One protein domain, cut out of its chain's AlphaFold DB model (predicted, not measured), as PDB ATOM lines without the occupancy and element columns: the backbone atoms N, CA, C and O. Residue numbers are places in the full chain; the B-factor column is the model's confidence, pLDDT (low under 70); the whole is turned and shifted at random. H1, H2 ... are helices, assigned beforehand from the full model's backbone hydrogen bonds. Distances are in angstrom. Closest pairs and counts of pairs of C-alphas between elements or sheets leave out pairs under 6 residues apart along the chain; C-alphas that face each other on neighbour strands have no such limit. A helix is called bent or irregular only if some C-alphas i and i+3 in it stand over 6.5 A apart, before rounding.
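What this domain is: This is residues 1 to 126 of the 231 residues of an uncharacterized protein of Aspergillus flavus (UniProt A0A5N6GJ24). Three long helices, H2, H3 and H4, make an up-and-down bundle, their centres set in a triangle, with the short helix H1 by the end of the bundle where H2 begins. Two long stretches with no named element, residues 1 to 24 and residues 30 to 50, run outside this bundle, and at the end away from H1 residues 72 to 78, of which 76 to 78 belong to H3, stick out. The printed part has 126 residues with four named helices, in the order H1, H2, H3, H4, and no named strand, and its class is all helix. The whole is compact, with a radius of gyration of the C-alphas of 15.3 A, and elongated, with spans of 46 by 28 by 24 A.

Where its parts are: Start at Met 1, whose C-alpha is at (145.443, -81.981, 73.998), and go through residues 1 to 24, which hold no named element. At C-alpha 25, at (133.421, -99.742, 72.810), you reach H1, residues 25 to 29, a helix of 5 residues. Residues 30 to 50 again hold no named element; their C-alphas lie 8 to 25 A from the mean of the C-alphas. Find C-alpha 51 at (135.230, -94.791, 68.913); from there H2, residues 51 to 70, runs 28.2 A from first to last C-alpha. Next look at C-alpha 76, at (164.448, -79.124, 55.922), where H3 begins; it holds residues 76 to 104, is the longest helix with 29 residues, and measures 41.4 A. H4, residues 109 to 125, measures 24.2 A and ends at C-alpha 125, at (153.291, -74.774, 59.965). None of these helices is bent or irregular.

How they stand to each other: Begin with the bundle of H2, H3 and H4, which is up and down, each helix running against the one before it in the chain. Look first at Leu 61 and Ile 90: their C-alphas, 7.0 A apart, are the closest of H2 and H3, which touch. H2 and H3 form a helical hairpin, opposite ways at a shallow tilt of 19 degrees. Then go to Leu 94 and Val 112, whose C-alphas, 6.0 A apart, are the closest of H3 and H4. These two helices touch and form a second helical hairpin, opposite ways at a shallow tilt of 23 degrees. H2 and H4 touch with 23 pairs of C-alphas within 8 A, and their closest C-alphas are those of Leu 55 and Pro 111, 4.4 A apart. They run the same way at a shallow tilt of 13 degrees, with their centres 9.2 A apart. Now move out to H1, which touches no helix. It is close to H2 but not clearly touching it, and the closest C-alphas of the two are those of Asp 25 and Lys 51, 6.6 A apart. H1 is apart from H3 and from H4. In the backbones of H1, H2, H3 and H4 every O i to N i+4 pair is within hydrogen-bond range.

The domain as a whole: The two C-alphas farthest apart are those of Asn 30 and Arg 76, at 48.2 A, while those of Met 1 and His 126 are 20.9 A apart. The printed part has no cut; it begins at the chain's first residue and ends at residue 126 of a full chain of 231 residues. The link from H1 to H2, with 21 residues, is long, whereas those from H2 to H3 and from H3 to H4 are tight. In the B-factor column you will find a mean pLDDT of 81.3 for the printed part of this model. It is under 70 in 18 residues: 1 to 4, 6, 9, 33 to 34, 45 to 48, 72 and 104 to 108.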
ATOM      1  N   MET A   1     144.556 -81.944  75.182       58.66
ATOM      2  CA  MET A   1     145.443 -81.981  73.998       58.66
ATOM      3  C   MET A   1     145.993 -80.583  73.769       58.66
ATOM      4  O   MET A   1     145.228 -79.636  73.896       58.66
ATOM      5  N   ASN A   2     147.285 -80.438  73.470       60.53
ATOM      6  CA  ASN A   2     147.937 -79.132  73.278       60.53
ATOM      7  C   ASN A   2     147.698 -78.564  71.862       60.53
ATOM      8  O   ASN A   2     148.607 -78.029  71.242       60.53
ATOM      9  N   VAL A   3     146.473 -78.686  71.339       64.38
ATOM     10  CA  VAL A   3     146.129 -78.290  69.960       64.38
ATOM     11  C   VAL A   3     146.387 -76.797  69.720       64.38
ATOM     12  O   VAL A   3     146.899 -76.414  68.680       64.38
ATOM     13  N   ASN A   4     146.134 -75.962  70.727       65.25
ATOM     14  CA  ASN A   4     146.332 -74.514  70.641       65.25
ATOM     15  C   ASN A   4     147.734 -74.039  71.070       65.25
ATOM     16  O   ASN A   4     147.982 -72.838  71.128       65.25
ATOM     17  N   TRP A   5     148.651 -74.967  71.378       71.69
ATOM     18  CA  TRP A   5     150.010 -74.676  71.855       71.69
ATOM     19  C   TRP A   5     151.017 -75.688  71.279       71.69
ATOM     20  O   TRP A   5     151.524 -76.537  72.016       71.69
ATOM     21  N   PRO A   6     151.329 -75.603  69.970       68.69
ATOM     22  CA  PRO A   6     152.084 -76.630  69.243       68.69
ATOM     23  C   PRO A   6     153.510 -76.848  69.765       68.69
ATOM     24  O   PRO A   6     154.037 -77.949  69.676       68.69
ATOM     25  N   ASN A   7     154.110 -75.837  70.399       71.94
ATOM     26  CA  ASN A   7     155.451 -75.934  70.988       71.94
ATOM     27  C   ASN A   7     155.500 -76.784  72.270       71.94
ATOM     28  O   ASN A   7     156.563 -76.933  72.873       71.94
ATOM     29  N   ARG A   8     154.359 -77.298  72.743       72.94
ATOM     30  CA  ARG A   8     154.278 -78.096  73.962       72.94
ATOM     31  C   ARG A   8     153.984 -79.549  73.614       72.94
ATOM     32  O   ARG A   8     152.853 -79.895  73.265       72.94
ATOM     33  N   ALA A   9     154.984 -80.405  73.802       67.19
ATOM     34  CA  ALA A   9     154.825 -81.851  73.696       67.19
ATOM     35  C   ALA A   9     153.698 -82.373  74.609       67.19
ATOM     36  O   ALA A   9     153.324 -81.737  75.606       67.19
ATOM     37  N   LEU A  10     153.143 -83.538  74.267       70.62
ATOM     38  CA  LEU A  10     152.198 -84.219  75.148       70.62
ATOM     39  C   LEU A  10     152.878 -84.580  76.476       70.62
ATOM     40  O   LEU A  10     154.061 -84.902  76.523       70.62
ATOM     41  N   CYS A  11     152.116 -84.528  77.573       72.19
ATOM     42  CA  CYS A  11     152.628 -84.847  78.910       72.19
ATOM     43  C   CYS A  11     152.965 -86.340  79.094       72.19
ATOM     44  O   CYS A  11     153.542 -86.713  80.111       72.19
ATOM     45  N   THR A  12     152.571 -87.189  78.147       74.50
ATOM     46  CA  THR A  12     152.806 -88.633  78.138       74.50
ATOM     47  C   THR A  12     153.604 -89.010  76.893       74.50
ATOM     48  O   THR A  12     153.417 -88.366  75.857       74.50
ATOM     49  N   PRO A  13     154.454 -90.050  76.958       75.44
ATOM     50  CA  PRO A  13     155.097 -90.582  75.762       75.44
ATOM     51  C   PRO A  13     154.045 -91.073  74.762       75.44
ATOM     52  O   PRO A  13     152.935 -91.453  75.149       75.44
ATOM     53  N   ASP A  14     154.404 -91.077  73.481       77.19
ATOM     54  CA  ASP A  14     153.533 -91.635  72.450       77.19
ATOM     55  C   ASP A  14     153.322 -93.128  72.688       77.19
ATOM     56  O   ASP A  14     154.271 -93.832  73.052       77.19
ATOM     57  N   PRO A  15     152.104 -93.640  72.445       80.44
ATOM     58  CA  PRO A  15     151.899 -95.074  72.438       80.44
ATOM     59  C   PRO A  15     152.717 -95.684  71.294       80.44
ATOM     60  O   PRO A  15     152.766 -95.124  70.194       80.44
ATOM     61  N   ALA A  16     153.363 -96.822  71.555       84.12
ATOM     62  CA  ALA A  16     154.100 -97.526  70.515       84.12
ATOM     63  C   ALA A  16     153.128 -98.130  69.491       84.12
ATOM     64  O   ALA A  16     151.987 -98.458  69.813       84.12
ATOM     65  N   GLU A  17     153.596 -98.309  68.257       84.06
ATOM     66  CA  GLU A  17     152.775 -98.797  67.139       84.06
ATOM     67  C   GLU A  17     152.115-100.154  67.429       84.06
ATOM     68  O   GLU A  17     150.977-100.395  67.032       84.06
ATOM     69  N   ASN A  18     152.794-101.006  68.201       86.31
ATOM     70  CA  ASN A  18     152.337-102.337  68.590       86.31
ATOM     71  C   ASN A  18     151.466-102.369  69.859       86.31
ATOM     72  O   ASN A  18     151.104-103.457  70.308       86.31
ATOM     73  N   TYR A  19     151.153-101.220  70.470       87.38
ATOM     74  CA  TYR A  19     150.293-101.186  71.653       87.38
ATOM     75  C   TYR A  19     148.868-101.562  71.279       87.38
ATOM     76  O   TYR A  19     148.332-101.074  70.285       87.38
ATOM     77  N   TYR A  20     148.254-102.420  72.095       87.00
ATOM     78  CA  TYR A  20     146.903-102.894  71.848       87.00
ATOM     79  C   TYR A  20     145.868-101.799  72.067       87.00
ATOM     80  O   TYR A  20     145.935-101.025  73.025       87.00
ATOM     81  N   LEU A  21     144.889-101.770  71.174       83.62
ATOM     82  CA  LEU A  21     143.708-100.938  71.268       83.62
ATOM     83  C   LEU A  21     142.517-101.788  71.711       83.62
ATOM     84  O   LEU A  21     142.448-102.978  71.385       83.62
ATOM     85  N   PRO A  22     141.562-101.193  72.440       75.75
ATOM     86  CA  PRO A  22     140.310-101.871  72.723       75.75
ATOM     87  C   PRO A  22     139.555-102.158  71.419       75.75
ATOM     88  O   PRO A  22     139.767-101.506  70.394       75.75
ATOM     89  N   VAL A  23     138.684-103.163  71.468       76.06
ATOM     90  CA  VAL A  23     137.844-103.576  70.338       76.06
ATOM     91  C   VAL A  23     136.645-102.636  70.165       76.06
ATOM     92  O   VAL A  23     136.827-101.422  70.085       76.06
ATOM     93  N   LEU A  24     135.417-103.143  70.043       77.56
ATOM     94  CA  LEU A  24     134.237-102.284  70.053       77.56
ATOM     95  C   LEU A  24     134.056-101.690  71.453       77.56
ATOM     96  O   LEU A  24     134.330-102.360  72.448       77.56
ATOM     97  N   ASP A  25     133.580-100.444  71.528       77.56
ATOM     98  CA  ASP A  25     133.421 -99.742  72.810       77.56
ATOM     99  C   ASP A  25     132.505-100.530  73.765       77.56
ATOM    100  O   ASP A  25     132.790-100.624  74.953       77.56
ATOM    101  N   GLU A  26     131.448-101.156  73.239       79.50
ATOM    102  CA  GLU A  26     130.533-101.994  74.022       79.50
ATOM    103  C   GLU A  26     131.199-103.273  74.529       79.50
ATOM    104  O   GLU A  26     131.051-103.624  75.697       79.50
ATOM    105  N   ASP A  27     131.966-103.960  73.683       78.94
ATOM    106  CA  ASP A  27     132.687-105.171  74.088       78.94
ATOM    107  C   ASP A  27     133.699-104.844  75.188       78.94
ATOM    108  O   ASP A  27     133.781-105.550  76.191       78.94
ATOM    109  N   TRP A  28     134.407-103.722  75.046       77.44
ATOM    110  CA  TRP A  28     135.315-103.216  76.066       77.44
ATOM    111  C   TRP A  28     134.591-102.894  77.380       77.44
ATOM    112  O   TRP A  28     135.006-103.364  78.440       77.44
ATOM    113  N   ASN A  29     133.493-102.136  77.319       80.12
ATOM    114  CA  ASN A  29     132.718-101.741  78.498       80.12
ATOM    115  C   ASN A  29     132.111-102.945  79.235       80.12
ATOM    116  O   ASN A  29     131.981-102.916  80.458       80.12
ATOM    117  N   ASN A  30     131.776-104.005  78.500       82.62
ATOM    118  CA  ASN A  30     131.213-105.239  79.047       82.62
ATOM    119  C   ASN A  30     132.282-106.257  79.485       82.62
ATOM    120  O   ASN A  30     131.935-107.326  79.988       82.62
ATOM    121  N   GLY A  31     133.574-105.950  79.309       77.06
ATOM    122  CA  GLY A  31     134.667-106.880  79.607       77.06
ATOM    123  C   GLY A  31     134.685-108.113  78.695       77.06
ATOM    124  O   GLY A  31     135.223-109.156  79.070       77.06
ATOM    125  N   THR A  32     134.079-108.011  77.512       79.62
ATOM    126  CA  THR A  32     134.042-109.072  76.510       79.62
ATOM    127  C   THR A  32     135.388-109.144  75.801       79.62
ATOM    128  O   THR A  32     135.861-108.171  75.215       79.62
ATOM    129  N   TYR A  33     136.002-110.323  75.819       69.94
ATOM    130  CA  TYR A  33     137.234-110.562  75.080       69.94
ATOM    131  C   TYR A  33     136.911-110.918  73.625       69.94
ATOM    132  O   TYR A  33     136.093-111.811  73.383       69.94
ATOM    133  N   PRO A  34     137.534-110.253  72.643       68.38
ATOM    134  CA  PRO A  34     137.349-110.599  71.243       68.38
ATOM    135  C   PRO A  34     137.951-111.976  70.934       68.38
ATOM    136  O   PRO A  34     139.029-112.323  71.410       68.38
ATOM    137  N   ASN A  35     137.292-112.734  70.054       71.19
ATOM    138  CA  ASN A  35     137.822-113.993  69.500       71.19
ATOM    139  C   ASN A  35     138.835-113.770  68.354       71.19
ATOM    140  O   ASN A  35     139.264-114.723  67.707       71.19
ATOM    141  N   ALA A  36     139.176-112.512  68.071       73.56
ATOM    142  CA  ALA A  36     140.086-112.076  67.018       73.56
ATOM    143  C   ALA A  36     141.372-111.492  67.634       73.56
ATOM    144  O   ALA A  36     141.342-111.063  68.793       73.56
ATOM    145  N   PRO A  37     142.498-111.459  66.894       76.38
ATOM    146  CA  PRO A  37     143.702-110.786  67.369       76.38
ATOM    147  C   PRO A  37     143.401-109.318  67.721       76.38
ATOM    148  O   PRO A  37     142.603-108.677  67.033       76.38
ATOM    149  N   PRO A  38     144.015-108.778  68.789       78.88
ATOM    150  CA  PRO A  38     143.775-107.406  69.210       78.88
ATOM    151  C   PRO A  38     144.268-106.416  68.154       78.88
ATOM    152  O   PRO A  38     145.338-106.594  67.566       78.88
ATOM    153  N   TYR A  39     143.509-105.339  67.966       84.38
ATOM    154  CA  TYR A  39     143.964-104.206  67.173       84.38
ATOM    155  C   TYR A  39     145.159-103.533  67.849       84.38
ATOM    156  O   TYR A  39     145.301-103.563  69.070       84.38
ATOM    157  N   THR A  40     146.008-102.903  67.051       86.31
ATOM    158  CA  THR A  40     147.167-102.126  67.497       86.31
ATOM    159  C   THR A  40     147.037-100.677  67.043       86.31
ATOM    160  O   THR A  40     146.217-100.370  66.178       86.31
ATOM    161  N   VAL A  41     147.856 -99.772  67.581       82.62
ATOM    162  CA  VAL A  41     147.896 -98.368  67.128       82.62
ATOM    163  C   VAL A  41     148.115 -98.274  65.614       82.62
ATOM    164  O   VAL A  41     147.441 -97.487  64.948       82.62
ATOM    165  N   SER A  42     148.982 -99.126  65.061       83.06
ATOM    166  CA  SER A  42     149.247 -99.213  63.618       83.06
ATOM    167  C   SER A  42     148.260-100.075  62.820       83.06
ATOM    168  O   SER A  42     148.470-100.263  61.621       83.06
ATOM    169  N   SER A  43     147.213-100.635  63.444       82.12
ATOM    170  CA  SER A  43     146.260-101.490  62.726       82.12
ATOM    171  C   SER A  43     145.615-100.738  61.556       82.12
ATOM    172  O   SER A  43     145.247 -99.568  61.713       82.12
ATOM    173  N   PRO A  44     145.462-101.390  60.387       70.75
ATOM    174  CA  PRO A  44     144.875-100.759  59.216       70.75
ATOM    175  C   PRO A  44     143.477-100.221  59.507       70.75
ATOM    176  O   PRO A  44     142.636-100.896  60.092       70.75
ATOM    177  N   CYS A  45     143.190 -99.027  58.998       60.03
ATOM    178  CA  CYS A  45     141.906 -98.364  59.203       60.03
ATOM    179  C   CYS A  45     140.696 -99.100  58.581       60.03
ATOM    180  O   CYS A  45     139.573 -98.662  58.774       60.03
ATOM    181  N   ALA A  46     140.886-100.190  57.829       59.66
ATOM    182  CA  ALA A  46     139.804-100.940  57.178       59.66
ATOM    183  C   ALA A  46     139.014-101.870  58.129       59.66
ATOM    184  O   ALA A  46     138.038-102.490  57.708       59.66
ATOM    185  N   GLU A  47     139.428-101.989  59.391       65.38
ATOM    186  CA  GLU A  47     138.826-102.892  60.376       65.38
ATOM    187  C   GLU A  47     137.813-102.149  61.273       65.38
ATOM    188  O   GLU A  47     138.050-101.014  61.692       65.38
ATOM    189  N   LYS A  48     136.665-102.776  61.593       68.88
ATOM    190  CA  LYS A  48     135.659-102.192  62.504       68.88
ATOM    191  C   LYS A  48     136.256-102.041  63.907       68.88
ATOM    192  O   LYS A  48     136.437-103.036  64.610       68.88
ATOM    193  N   MET A  49     136.506-100.802  64.324       77.00
ATOM    194  CA  MET A  49     137.048-100.451  65.643       77.00
ATOM    195  C   MET A  49     136.088 -99.511  66.377       77.00
ATOM    196  O   MET A  49     135.360 -98.751  65.741       77.00
ATOM    197  N   GLY A  50     136.084 -99.550  67.712       78.44
ATOM    198  CA  GLY A  50     135.287 -98.636  68.536       78.44
ATOM    199  C   GLY A  50     135.744 -97.173  68.447       78.44
ATOM    200  O   GLY A  50     136.855 -96.874  67.989       78.44
ATOM    201  N   LYS A  51     134.912 -96.233  68.925       81.50
ATOM    202  CA  LYS A  51     135.230 -94.791  68.913       81.50
ATOM    203  C   LYS A  51     136.479 -94.498  69.714       81.50
ATOM    204  O   LYS A  51     137.248 -93.614  69.333       81.50
ATOM    205  N   PHE A  52     136.675 -95.214  70.819       83.06
ATOM    206  CA  PHE A  52     137.839 -95.007  71.665       83.06
ATOM    207  C   PHE A  52     139.125 -95.406  70.940       83.06
ATOM    208  O   PHE A  52     140.091 -94.646  70.937       83.06
ATOM    209  N   ALA A  53     139.124 -96.560  70.276       85.38
ATOM    210  CA  ALA A  53     140.270 -97.031  69.507       85.38
ATOM    211  C   ALA A  53     140.619 -96.049  68.374       85.38
ATOM    212  O   ALA A  53     141.779 -95.671  68.211       85.38
ATOM    213  N   ARG A  54     139.601 -95.528  67.675       87.31
ATOM    214  CA  ARG A  54     139.775 -94.488  66.649       87.31
ATOM    215  C   ARG A  54     140.326 -93.188  67.212       87.31
ATOM    216  O   ARG A  54     141.208 -92.576  66.612       87.31
ATOM    217  N   LEU A  55     139.851 -92.776  68.384       88.75
ATOM    218  CA  LEU A  55     140.359 -91.591  69.061       88.75
ATOM    219  C   LEU A  55     141.822 -91.768  69.482       88.75
ATOM    220  O   LEU A  55     142.601 -90.828  69.349       88.75
ATOM    221  N   ALA A  56     142.210 -92.958  69.945       88.25
ATOM    222  CA  ALA A  56     143.593 -93.262  70.298       88.25
ATOM    223  C   ALA A  56     144.523 -93.183  69.075       88.25
ATOM    224  O   ALA A  56     145.573 -92.543  69.145       88.25
ATOM    225  N   GLN A  57     144.109 -93.745  67.933       89.81
ATOM    226  CA  GLN A  57     144.852 -93.616  66.673       89.81
ATOM    227  C   GLN A  57     144.950 -92.151  66.218       89.81
ATOM    228  O   GLN A  57     146.020 -91.690  65.817       89.81
ATOM    229  N   ALA A  58     143.858 -91.385  66.325       91.50
ATOM    230  CA  ALA A  58     143.846 -89.970  65.958       91.50
ATOM    231  C   ALA A  58     144.776 -89.147  66.862       91.50
ATOM    232  O   ALA A  58     145.534 -88.304  66.381       91.50
ATOM    233  N   ALA A  59     144.768 -89.425  68.168       90.12
ATOM    234  CA  ALA A  59     145.652 -88.787  69.137       90.12
ATOM    235  C   ALA A  59     147.130 -89.121  68.882       90.12
ATOM    236  O   ALA A  59     147.979 -88.241  69.023       90.12
ATOM    237  N   HIS A  60     147.438 -90.355  68.465       90.12
ATOM    238  CA  HIS A  60     148.790 -90.743  68.060       90.12
ATOM    239  C   HIS A  60     149.279 -89.911  66.861       90.12
ATOM    240  O   HIS A  60     150.361 -89.326  66.926       90.12
ATOM    241  N   LEU A  61     148.467 -89.766  65.804       92.19
ATOM    242  CA  LEU A  61     148.823 -88.907  64.664       92.19
ATOM    243  C   LEU A  61     148.970 -87.433  65.059       92.19
ATOM    244  O   LEU A  61     149.923 -86.787  64.626       92.19
ATOM    245  N   LEU A  62     148.083 -86.905  65.911       91.31
ATOM    246  CA  LEU A  62     148.225 -85.544  66.437       91.31
ATOM    247  C   LEU A  62     149.554 -85.368  67.182       91.31
ATOM    248  O   LEU A  62     150.205 -84.339  67.024       91.31
ATOM    249  N   SER A  63     149.976 -86.352  67.976       89.56
ATOM    250  CA  SER A  63     151.256 -86.268  68.680       89.56
ATOM    251  C   SER A  63     152.447 -86.229  67.728       89.56
ATOM    252  O   SER A  63     153.368 -85.429  67.907       89.56
ATOM    253  N   ARG A  64     152.398 -87.030  66.657       90.88
ATOM    254  CA  ARG A  64     153.405 -86.969  65.596       90.88
ATOM    255  C   ARG A  64     153.449 -85.597  64.930       90.88
ATOM    256  O   ARG A  64     154.543 -85.086  64.722       90.88
ATOM    257  N   VAL A  65     152.298 -84.970  64.671       91.88
ATOM    258  CA  VAL A  65     152.247 -83.585  64.168       91.88
ATOM    259  C   VAL A  65     152.847 -82.609  65.176       91.88
ATOM    260  O   VAL A  65     153.669 -81.790  64.787       91.88
ATOM    261  N   LEU A  66     152.498 -82.700  66.462       89.88
ATOM    262  CA  LEU A  66     153.056 -81.832  67.507       89.88
ATOM    263  C   LEU A  66     154.584 -81.938  67.581       89.88
ATOM    264  O   LEU A  66     155.265 -80.920  67.690       89.88
ATOM    265  N   ARG A  67     155.136 -83.153  67.482       87.69
ATOM    266  CA  ARG A  67     156.589 -83.353  67.390       87.69
ATOM    267  C   ARG A  67     157.148 -82.721  66.121       87.69
ATOM    268  O   ARG A  67     158.081 -81.938  66.204       87.69
ATOM    269  N   HIS A  68     156.530 -83.006  64.981       89.12
ATOM    270  CA  HIS A  68     156.958 -82.498  63.684       89.12
ATOM    271  C   HIS A  68     157.056 -80.962  63.652       89.12
ATOM    272  O   HIS A  68     158.046 -80.413  63.181       89.12
ATOM    273  N   VAL A  69     156.057 -80.257  64.199       87.94
ATOM    274  CA  VAL A  69     156.030 -78.781  64.208       87.94
ATOM    275  C   VAL A  69     156.887 -78.145  65.308       87.94
ATOM    276  O   VAL A  69     157.125 -76.938  65.267       87.94
ATOM    277  N   SER A  70     157.307 -78.917  66.315       84.88
ATOM    278  CA  SER A  70     158.170 -78.440  67.406       84.88
ATOM    279  C   SER A  70     159.649 -78.754  67.186       84.88
ATOM    280  O   SER A  70     160.496 -78.128  67.825       84.88
ATOM    281  N   ASP A  71     159.968 -79.682  66.285       80.75
ATOM    282  CA  ASP A  71     161.343 -80.037  65.968       80.75
ATOM    283  C   ASP A  71     162.006 -78.952  65.106       80.75
ATOM    284  O   ASP A  71     161.558 -78.621  64.007       80.75
ATOM    285  N   THR A  72     163.085 -78.376  65.634       68.50
ATOM    286  CA  THR A  72     163.845 -77.295  64.986       68.50
ATOM    287  C   THR A  72     165.236 -77.733  64.531       68.50
ATOM    288  O   THR A  72     165.935 -76.950  63.888       68.50
ATOM    289  N   GLU A  73     165.638 -78.972  64.832       74.12
ATOM    290  CA  GLU A  73     167.001 -79.469  64.600       74.12
ATOM    291  C   GLU A  73     167.102 -80.375  63.361       74.12
ATOM    292  O   GLU A  73     168.191 -80.582  62.818       74.12
ATOM    293  N   ILE A  74     165.975 -80.889  62.865       77.19
ATOM    294  CA  ILE A  74     165.921 -81.760  61.686       77.19
ATOM    295  C   ILE A  74     166.158 -80.981  60.377       77.19
ATOM    296  O   ILE A  74     165.730 -79.842  60.181       77.19
ATOM    297  N   SER A  75     166.817 -81.633  59.411       80.06
ATOM    298  CA  SER A  75     167.013 -81.076  58.068       80.06
ATOM    299  C   SER A  75     165.686 -80.725  57.366       80.06
ATOM    300  O   SER A  75     164.730 -81.500  57.377       80.06
ATOM    301  N   ARG A  76     165.648 -79.589  56.653       78.12
ATOM    302  CA  ARG A  76     164.448 -79.124  55.922       78.12
ATOM    303  C   ARG A  76     163.888 -80.144  54.922       78.12
ATOM    304  O   ARG A  76     162.684 -80.163  54.695       78.12
ATOM    305  N   HIS A  77     164.746 -80.966  54.315       80.19
ATOM    306  CA  HIS A  77     164.318 -82.015  53.387       80.19
ATOM    307  C   HIS A  77     163.527 -83.108  54.107       80.19
ATOM    308  O   HIS A  77     162.409 -83.414  53.709       80.19
ATOM    309  N   PHE A  78     164.083 -83.636  55.199       83.25
ATOM    310  CA  PHE A  78     163.427 -84.669  55.995       83.25
ATOM    311  C   PHE A  78     162.122 -84.161  56.613       83.25
ATOM    312  O   PHE A  78     161.118 -84.864  56.567       83.25
ATOM    313  N   LEU A  79     162.101 -82.919  57.121       84.50
ATOM    314  CA  LEU A  79     160.865 -82.308  57.623       84.50
ATOM    315  C   LEU A  79     159.786 -82.259  56.533       84.50
ATOM    316  O   LEU A  79     158.627 -82.571  56.780       84.50
ATOM    317  N   ARG A  80     160.147 -81.912  55.298       83.75
ATOM    318  CA  ARG A  80     159.171 -81.886  54.209       83.75
ATOM    319  C   ARG A  80     158.618 -83.278  53.889       83.75
ATOM    320  O   ARG A  80     157.410 -83.418  53.747       83.75
ATOM    321  N   GLU A  81     159.480 -84.289  53.794       88.06
ATOM    322  CA  GLU A  81     159.052 -85.670  53.529       88.06
ATOM    323  C   GLU A  81     158.161 -86.220  54.647       88.06
ATOM    324  O   GLU A  81     157.126 -86.830  54.373       88.06
ATOM    325  N   GLU A  82     158.527 -85.978  55.907       90.06
ATOM    326  CA  GLU A  82     157.708 -86.373  57.051       90.06
ATOM    327  C   GLU A  82     156.350 -85.656  57.041       90.06
ATOM    328  O   GLU A  82     155.320 -86.307  57.230       90.06
ATOM    329  N   GLY A  83     156.334 -84.350  56.762       90.69
ATOM    330  CA  GLY A  83     155.109 -83.562  56.633       90.69
ATOM    331  C   GLY A  83     154.178 -84.106  55.546       90.69
ATOM    332  O   GLY A  83     152.989 -84.301  55.796       90.69
ATOM    333  N   ASP A  84     154.713 -84.450  54.370       90.06
ATOM    334  CA  ASP A  84     153.936 -85.037  53.268       90.06
ATOM    335  C   ASP A  84     153.357 -86.420  53.638       90.06
ATOM    336  O   ASP A  84     152.225 -86.759  53.265       90.06
ATOM    337  N   ILE A  85     154.105 -87.234  54.395       92.56
ATOM    338  CA  ILE A  85     153.631 -88.530  54.908       92.56
ATOM    339  C   ILE A  85     152.509 -88.328  55.934       92.56
ATOM    340  O   ILE A  85     151.489 -89.022  55.866       92.56
ATOM    341  N   LEU A  86     152.675 -87.384  56.866       93.56
ATOM    342  CA  LEU A  86     151.680 -87.072  57.892       93.56
ATOM    343  C   LEU A  86     150.391 -86.509  57.284       93.56
ATOM    344  O   LEU A  86     149.315 -86.994  57.633       93.56
ATOM    345  N   ASP A  87     150.472 -85.561  56.345       92.94
ATOM    346  CA  ASP A  87     149.297 -84.992  55.663       92.94
ATOM    347  C   ASP A  87     148.485 -86.099  54.977       92.94
ATOM    348  O   ASP A  87     147.279 -86.228  55.213       92.94
ATOM    349  N   ARG A  88     149.151 -86.976  54.212       92.06
ATOM    350  CA  ARG A  88     148.491 -88.114  53.554       92.06
ATOM    351  C   ARG A  88     147.841 -89.065  54.553       92.06
ATOM    352  O   ARG A  88     146.683 -89.431  54.362       92.06
ATOM    353  N   ALA A  89     148.560 -89.459  55.605       93.56
ATOM    354  CA  ALA A  89     148.043 -90.378  56.616       93.56
ATOM    355  C   ALA A  89     146.810 -89.802  57.329       93.56
ATOM    356  O   ALA A  89     145.791 -90.485  57.454       93.56
ATOM    357  N   ILE A  90     146.870 -88.530  57.733       94.06
ATOM    358  CA  ILE A  90     145.771 -87.844  58.420       94.06
ATOM    359  C   ILE A  90     144.557 -87.709  57.500       94.06
ATOM    360  O   ILE A  90     143.448 -88.020  57.926       94.06
ATOM    361  N   ARG A  91     144.736 -87.315  56.231       92.12
ATOM    362  CA  ARG A  91     143.627 -87.221  55.264       92.12
ATOM    363  C   ARG A  91     142.967 -88.566  54.999       92.12
ATOM    364  O   ARG A  91     141.740 -88.645  54.998       92.12
ATOM    365  N   SER A  92     143.763 -89.612  54.777       91.38
ATOM    366  CA  SER A  92     143.239 -90.963  54.566       91.38
ATOM    367  C   SER A  92     142.437 -91.433  55.775       91.38
ATOM    368  O   SER A  92     141.334 -91.953  55.611       91.38
ATOM    369  N   PHE A  93     142.945 -91.195  56.986       91.12
ATOM    370  CA  PHE A  93     142.253 -91.614  58.195       91.12
ATOM    371  C   PHE A  93     141.000 -90.774  58.485       91.12
ATOM    372  O   PHE A  93     139.964 -91.315  58.875       91.12
ATOM    373  N   LEU A  94     141.053 -89.467  58.228       90.12
ATOM    374  CA  LEU A  94     139.913 -88.564  58.358       90.12
ATOM    375  C   LEU A  94     138.780 -88.970  57.414       90.12
ATOM    376  O   LEU A  94     137.652 -89.149  57.866       90.12
ATOM    377  N   SER A  95     139.089 -89.172  56.128       88.12
ATOM    378  CA  SER A  95     138.110 -89.615  55.129       88.12
ATOM    379  C   SER A  95     137.437 -90.910  55.556       88.12
ATOM    380  O   SER A  95     136.221 -91.031  55.467       88.12
ATOM    381  N   LEU A  96     138.224 -91.869  56.037       85.69
ATOM    382  CA  LEU A  96     137.696 -93.156  56.442       85.69
ATOM    383  C   LEU A  96     136.818 -93.041  57.693       85.69
ATOM    384  O   LEU A  96     135.738 -93.620  57.723       85.69
ATOM    385  N   THR A  97     137.242 -92.267  58.694       85.38
ATOM    386  CA  THR A  97     136.457 -92.069  59.922       85.38
ATOM    387  C   THR A  97     135.116 -91.402  59.611       85.38
ATOM    388  O   THR A  97     134.092 -91.823  60.140       85.38
ATOM    389  N   VAL A  98     135.095 -90.409  58.713       82.94
ATOM    390  CA  VAL A  98     133.849 -89.774  58.249       82.94
ATOM    391  C   VAL A  98     132.950 -90.786  57.529       82.94
ATOM    392  O   VAL A  98     131.763 -90.863  57.836       82.94
ATOM    393  N   SER A  99     133.496 -91.619  56.637       81.88
ATOM    394  CA  SER A  99     132.714 -92.673  55.973       81.88
ATOM    395  C   SER A  99     132.160 -93.715  56.953       81.88
ATOM    396  O   SER A  99     131.047 -94.208  56.779       81.88
ATOM    397  N   GLU A 100     132.900 -94.052  58.009       79.31
ATOM    398  CA  GLU A 100     132.419 -94.952  59.059       79.31
ATOM    399  C   GLU A 100     131.303 -94.339  59.905       79.31
ATOM    400  O   GLU A 100     130.394 -95.074  60.301       79.31
ATOM    401  N   GLU A 101     131.340 -93.025  60.167       76.81
ATOM    402  CA  GLU A 101     130.232 -92.324  60.833       76.81
ATOM    403  C   GLU A 101     128.928 -92.515  60.058       76.81
ATOM    404  O   GLU A 101     127.894 -92.847  60.643       76.81
ATOM    405  N   GLU A 102     128.996 -92.327  58.738       73.94
ATOM    406  CA  GLU A 102     127.855 -92.435  57.830       73.94
ATOM    407  C   GLU A 102     127.321 -93.869  57.754       73.94
ATOM    408  O   GLU A 102     126.111 -94.083  57.842       73.94
ATOM    409  N   LEU A 103     128.213 -94.857  57.647       72.88
ATOM    410  CA  LEU A 103     127.840 -96.271  57.539       72.88
ATOM    411  C   LEU A 103     127.285 -96.848  58.843       72.88
ATOM    412  O   LEU A 103     126.355 -97.652  58.818       72.88
ATOM    413  N   CYS A 104     127.877 -96.485  59.982       66.44
ATOM    414  CA  CYS A 104     127.490 -97.042  61.277       66.44
ATOM    415  C   CYS A 104     126.350 -96.256  61.939       66.44
ATOM    416  O   CYS A 104     125.786 -96.740  62.917       66.44
ATOM    417  N   GLY A 105     126.022 -95.053  61.447       63.00
ATOM    418  CA  GLY A 105     125.065 -94.149  62.095       63.00
ATOM    419  C   GLY A 105     125.566 -93.635  63.448       63.00
ATOM    420  O   GLY A 105     124.780 -93.302  64.333       63.00
ATOM    421  N   VAL A 106     126.886 -93.617  63.634       63.53
ATOM    422  CA  VAL A 106     127.544 -93.357  64.911       63.53
ATOM    423  C   VAL A 106     128.428 -92.125  64.769       63.53
ATOM    424  O   VAL A 106     129.319 -92.086  63.935       63.53
ATOM    425  N   ALA A 107     128.224 -91.124  65.622       66.94
ATOM    426  CA  ALA A 107     129.076 -89.941  65.653       66.94
ATOM    427  C   ALA A 107     130.463 -90.267  66.257       66.94
ATOM    428  O   ALA A 107     130.587 -90.484  67.469       66.94
ATOM    429  N   TYR A 108     131.499 -90.258  65.416       69.50
ATOM    430  CA  TYR A 108     132.935 -90.274  65.728       69.50
ATOM    431  C   TYR A 108     133.496 -88.837  65.791       69.50
ATOM    432  O   TYR A 108     134.657 -88.584  65.461       69.50
ATOM    433  N   CYS A 109     132.690 -87.876  66.264       74.44
ATOM    434  CA  CYS A 109     133.043 -86.454  66.234       74.44
ATOM    435  C   CYS A 109     134.367 -86.141  66.948       74.44
ATOM    436  O   CYS A 109     135.036 -85.179  66.590       74.44
ATOM    437  N   SER A 110     134.765 -86.947  67.940       83.25
ATOM    438  CA  SER A 110     136.041 -86.794  68.648       83.25
ATOM    439  C   SER A 110     137.263 -87.110  67.763       83.25
ATOM    440  O   SER A 110     138.070 -86.202  67.577       83.25
ATOM    441  N   PRO A 111     137.442 -88.328  67.199       88.12
ATOM    442  CA  PRO A 111     138.570 -88.593  66.302       88.12
ATOM    443  C   PRO A 111     138.603 -87.661  65.088       88.12
ATOM    444  O   PRO A 111     139.666 -87.154  64.738       88.12
ATOM    445  N   VAL A 112     137.439 -87.377  64.498       88.25
ATOM    446  CA  VAL A 112     137.311 -86.467  63.354       88.25
ATOM    447  C   VAL A 112     137.812 -85.063  63.718       88.25
ATOM    448  O   VAL A 112     138.652 -84.517  63.008       88.25
ATOM    449  N   ALA A 113     137.410 -84.531  64.878       87.62
ATOM    450  CA  ALA A 113     137.925 -83.265  65.402       87.62
ATOM    451  C   ALA A 113     139.444 -83.257  65.595       87.62
ATOM    452  O   ALA A 113     140.116 -82.318  65.175       87.62
ATOM    453  N   VAL A 114     139.992 -84.313  66.198       90.94
ATOM    454  CA  VAL A 114     141.434 -84.424  66.452       90.94
ATOM    455  C   VAL A 114     142.229 -84.437  65.146       90.94
ATOM    456  O   VAL A 114     143.233 -83.732  65.038       90.94
ATOM    457  N   LEU A 115     141.771 -85.195  64.147       92.44
ATOM    458  CA  LEU A 115     142.416 -85.280  62.835       92.44
ATOM    459  C   LEU A 115     142.336 -83.956  62.073       92.44
ATOM    460  O   LEU A 115     143.338 -83.518  61.512       92.44
ATOM    461  N   GLY A 116     141.176 -83.296  62.086       90.94
ATOM    462  CA  GLY A 116     140.997 -81.989  61.458       90.94
ATOM    463  C   GLY A 116     141.904 -80.915  62.054       90.94
ATOM    464  O   GLY A 116     142.620 -80.230  61.320       90.94
ATOM    465  N   SER A 117     141.961 -80.827  63.387       90.25
ATOM    466  CA  SER A 117     142.877 -79.915  64.080       90.25
ATOM    467  C   SER A 117     144.352 -80.237  63.795       90.25
ATOM    468  O   SER A 117     145.140 -79.320  63.563       90.25
ATOM    469  N   ALA A 118     144.739 -81.520  63.765       92.00
ATOM    470  CA  ALA A 118     146.103 -81.931  63.415       92.00
ATOM    471  C   ALA A 118     146.477 -81.515  61.982       92.00
ATOM    472  O   ALA A 118     147.572 -81.008  61.742       92.00
ATOM    473  N   LEU A 119     145.551 -81.682  61.037       92.31
ATOM    474  CA  LEU A 119     145.764 -81.346  59.633       92.31
ATOM    475  C   LEU A 119     145.920 -79.834  59.421       92.31
ATOM    476  O   LEU A 119     146.848 -79.403  58.734       92.31
ATOM    477  N   LEU A 120     145.065 -79.025  60.056       89.88
ATOM    478  CA  LEU A 120     145.180 -77.565  60.020       89.88
ATOM    479  C   LEU A 120     146.483 -77.078  60.664       89.88
ATOM    480  O   LEU A 120     147.141 -76.189  60.122       89.88
ATOM    481  N   MET A 121     146.889 -77.678  61.787       89.69
ATOM    482  CA  MET A 121     148.161 -77.368  62.439       89.69
ATOM    483  C   MET A 121     149.341 -77.621  61.496       89.69
ATOM    484  O   MET A 121     150.158 -76.721  61.293       89.69
ATOM    485  N   LEU A 122     149.392 -78.798  60.871       90.19
ATOM    486  CA  LEU A 122     150.448 -79.170  59.930       90.19
ATOM    487  C   LEU A 122     150.511 -78.207  58.732       90.19
ATOM    488  O   LEU A 122     151.570 -77.672  58.407       90.19
ATOM    489  N   GLN A 123     149.366 -77.910  58.117       88.62
ATOM    490  CA  GLN A 123     149.288 -76.991  56.976       88.62
ATOM    491  C   GLN A 123     149.702 -75.563  57.345       88.62
ATOM    492  O   GLN A 123     150.395 -74.901  56.569       88.62
ATOM    493  N   SER A 124     149.316 -75.099  58.537       85.88
ATOM    494  CA  SER A 124     149.689 -73.773  59.034       85.88
ATOM    495  C   SER A 124     151.191 -73.640  59.302       85.88
ATOM    496  O   SER A 124     151.749 -72.558  59.105       85.88
ATOM    497  N   PHE A 125     151.850 -74.729  59.717       84.81
ATOM    498  CA  PHE A 125     153.291 -74.774  59.965       84.81
ATOM    499  C   PHE A 125     154.097 -74.682  58.667       84.81
ATOM    500  O   PHE A 125     155.050 -73.911  58.588       84.81
ATOM    501  N   HIS A 126     153.672 -75.400  57.625       81.38
ATOM    502  CA  HIS A 126     154.322 -75.355  56.313       81.38
ATOM    503  C   HIS A 126     153.967 -74.110  55.484       81.38
ATOM    504  O   HIS A 126     154.497 -73.937  54.383       81.38
TER     505      HIS A 126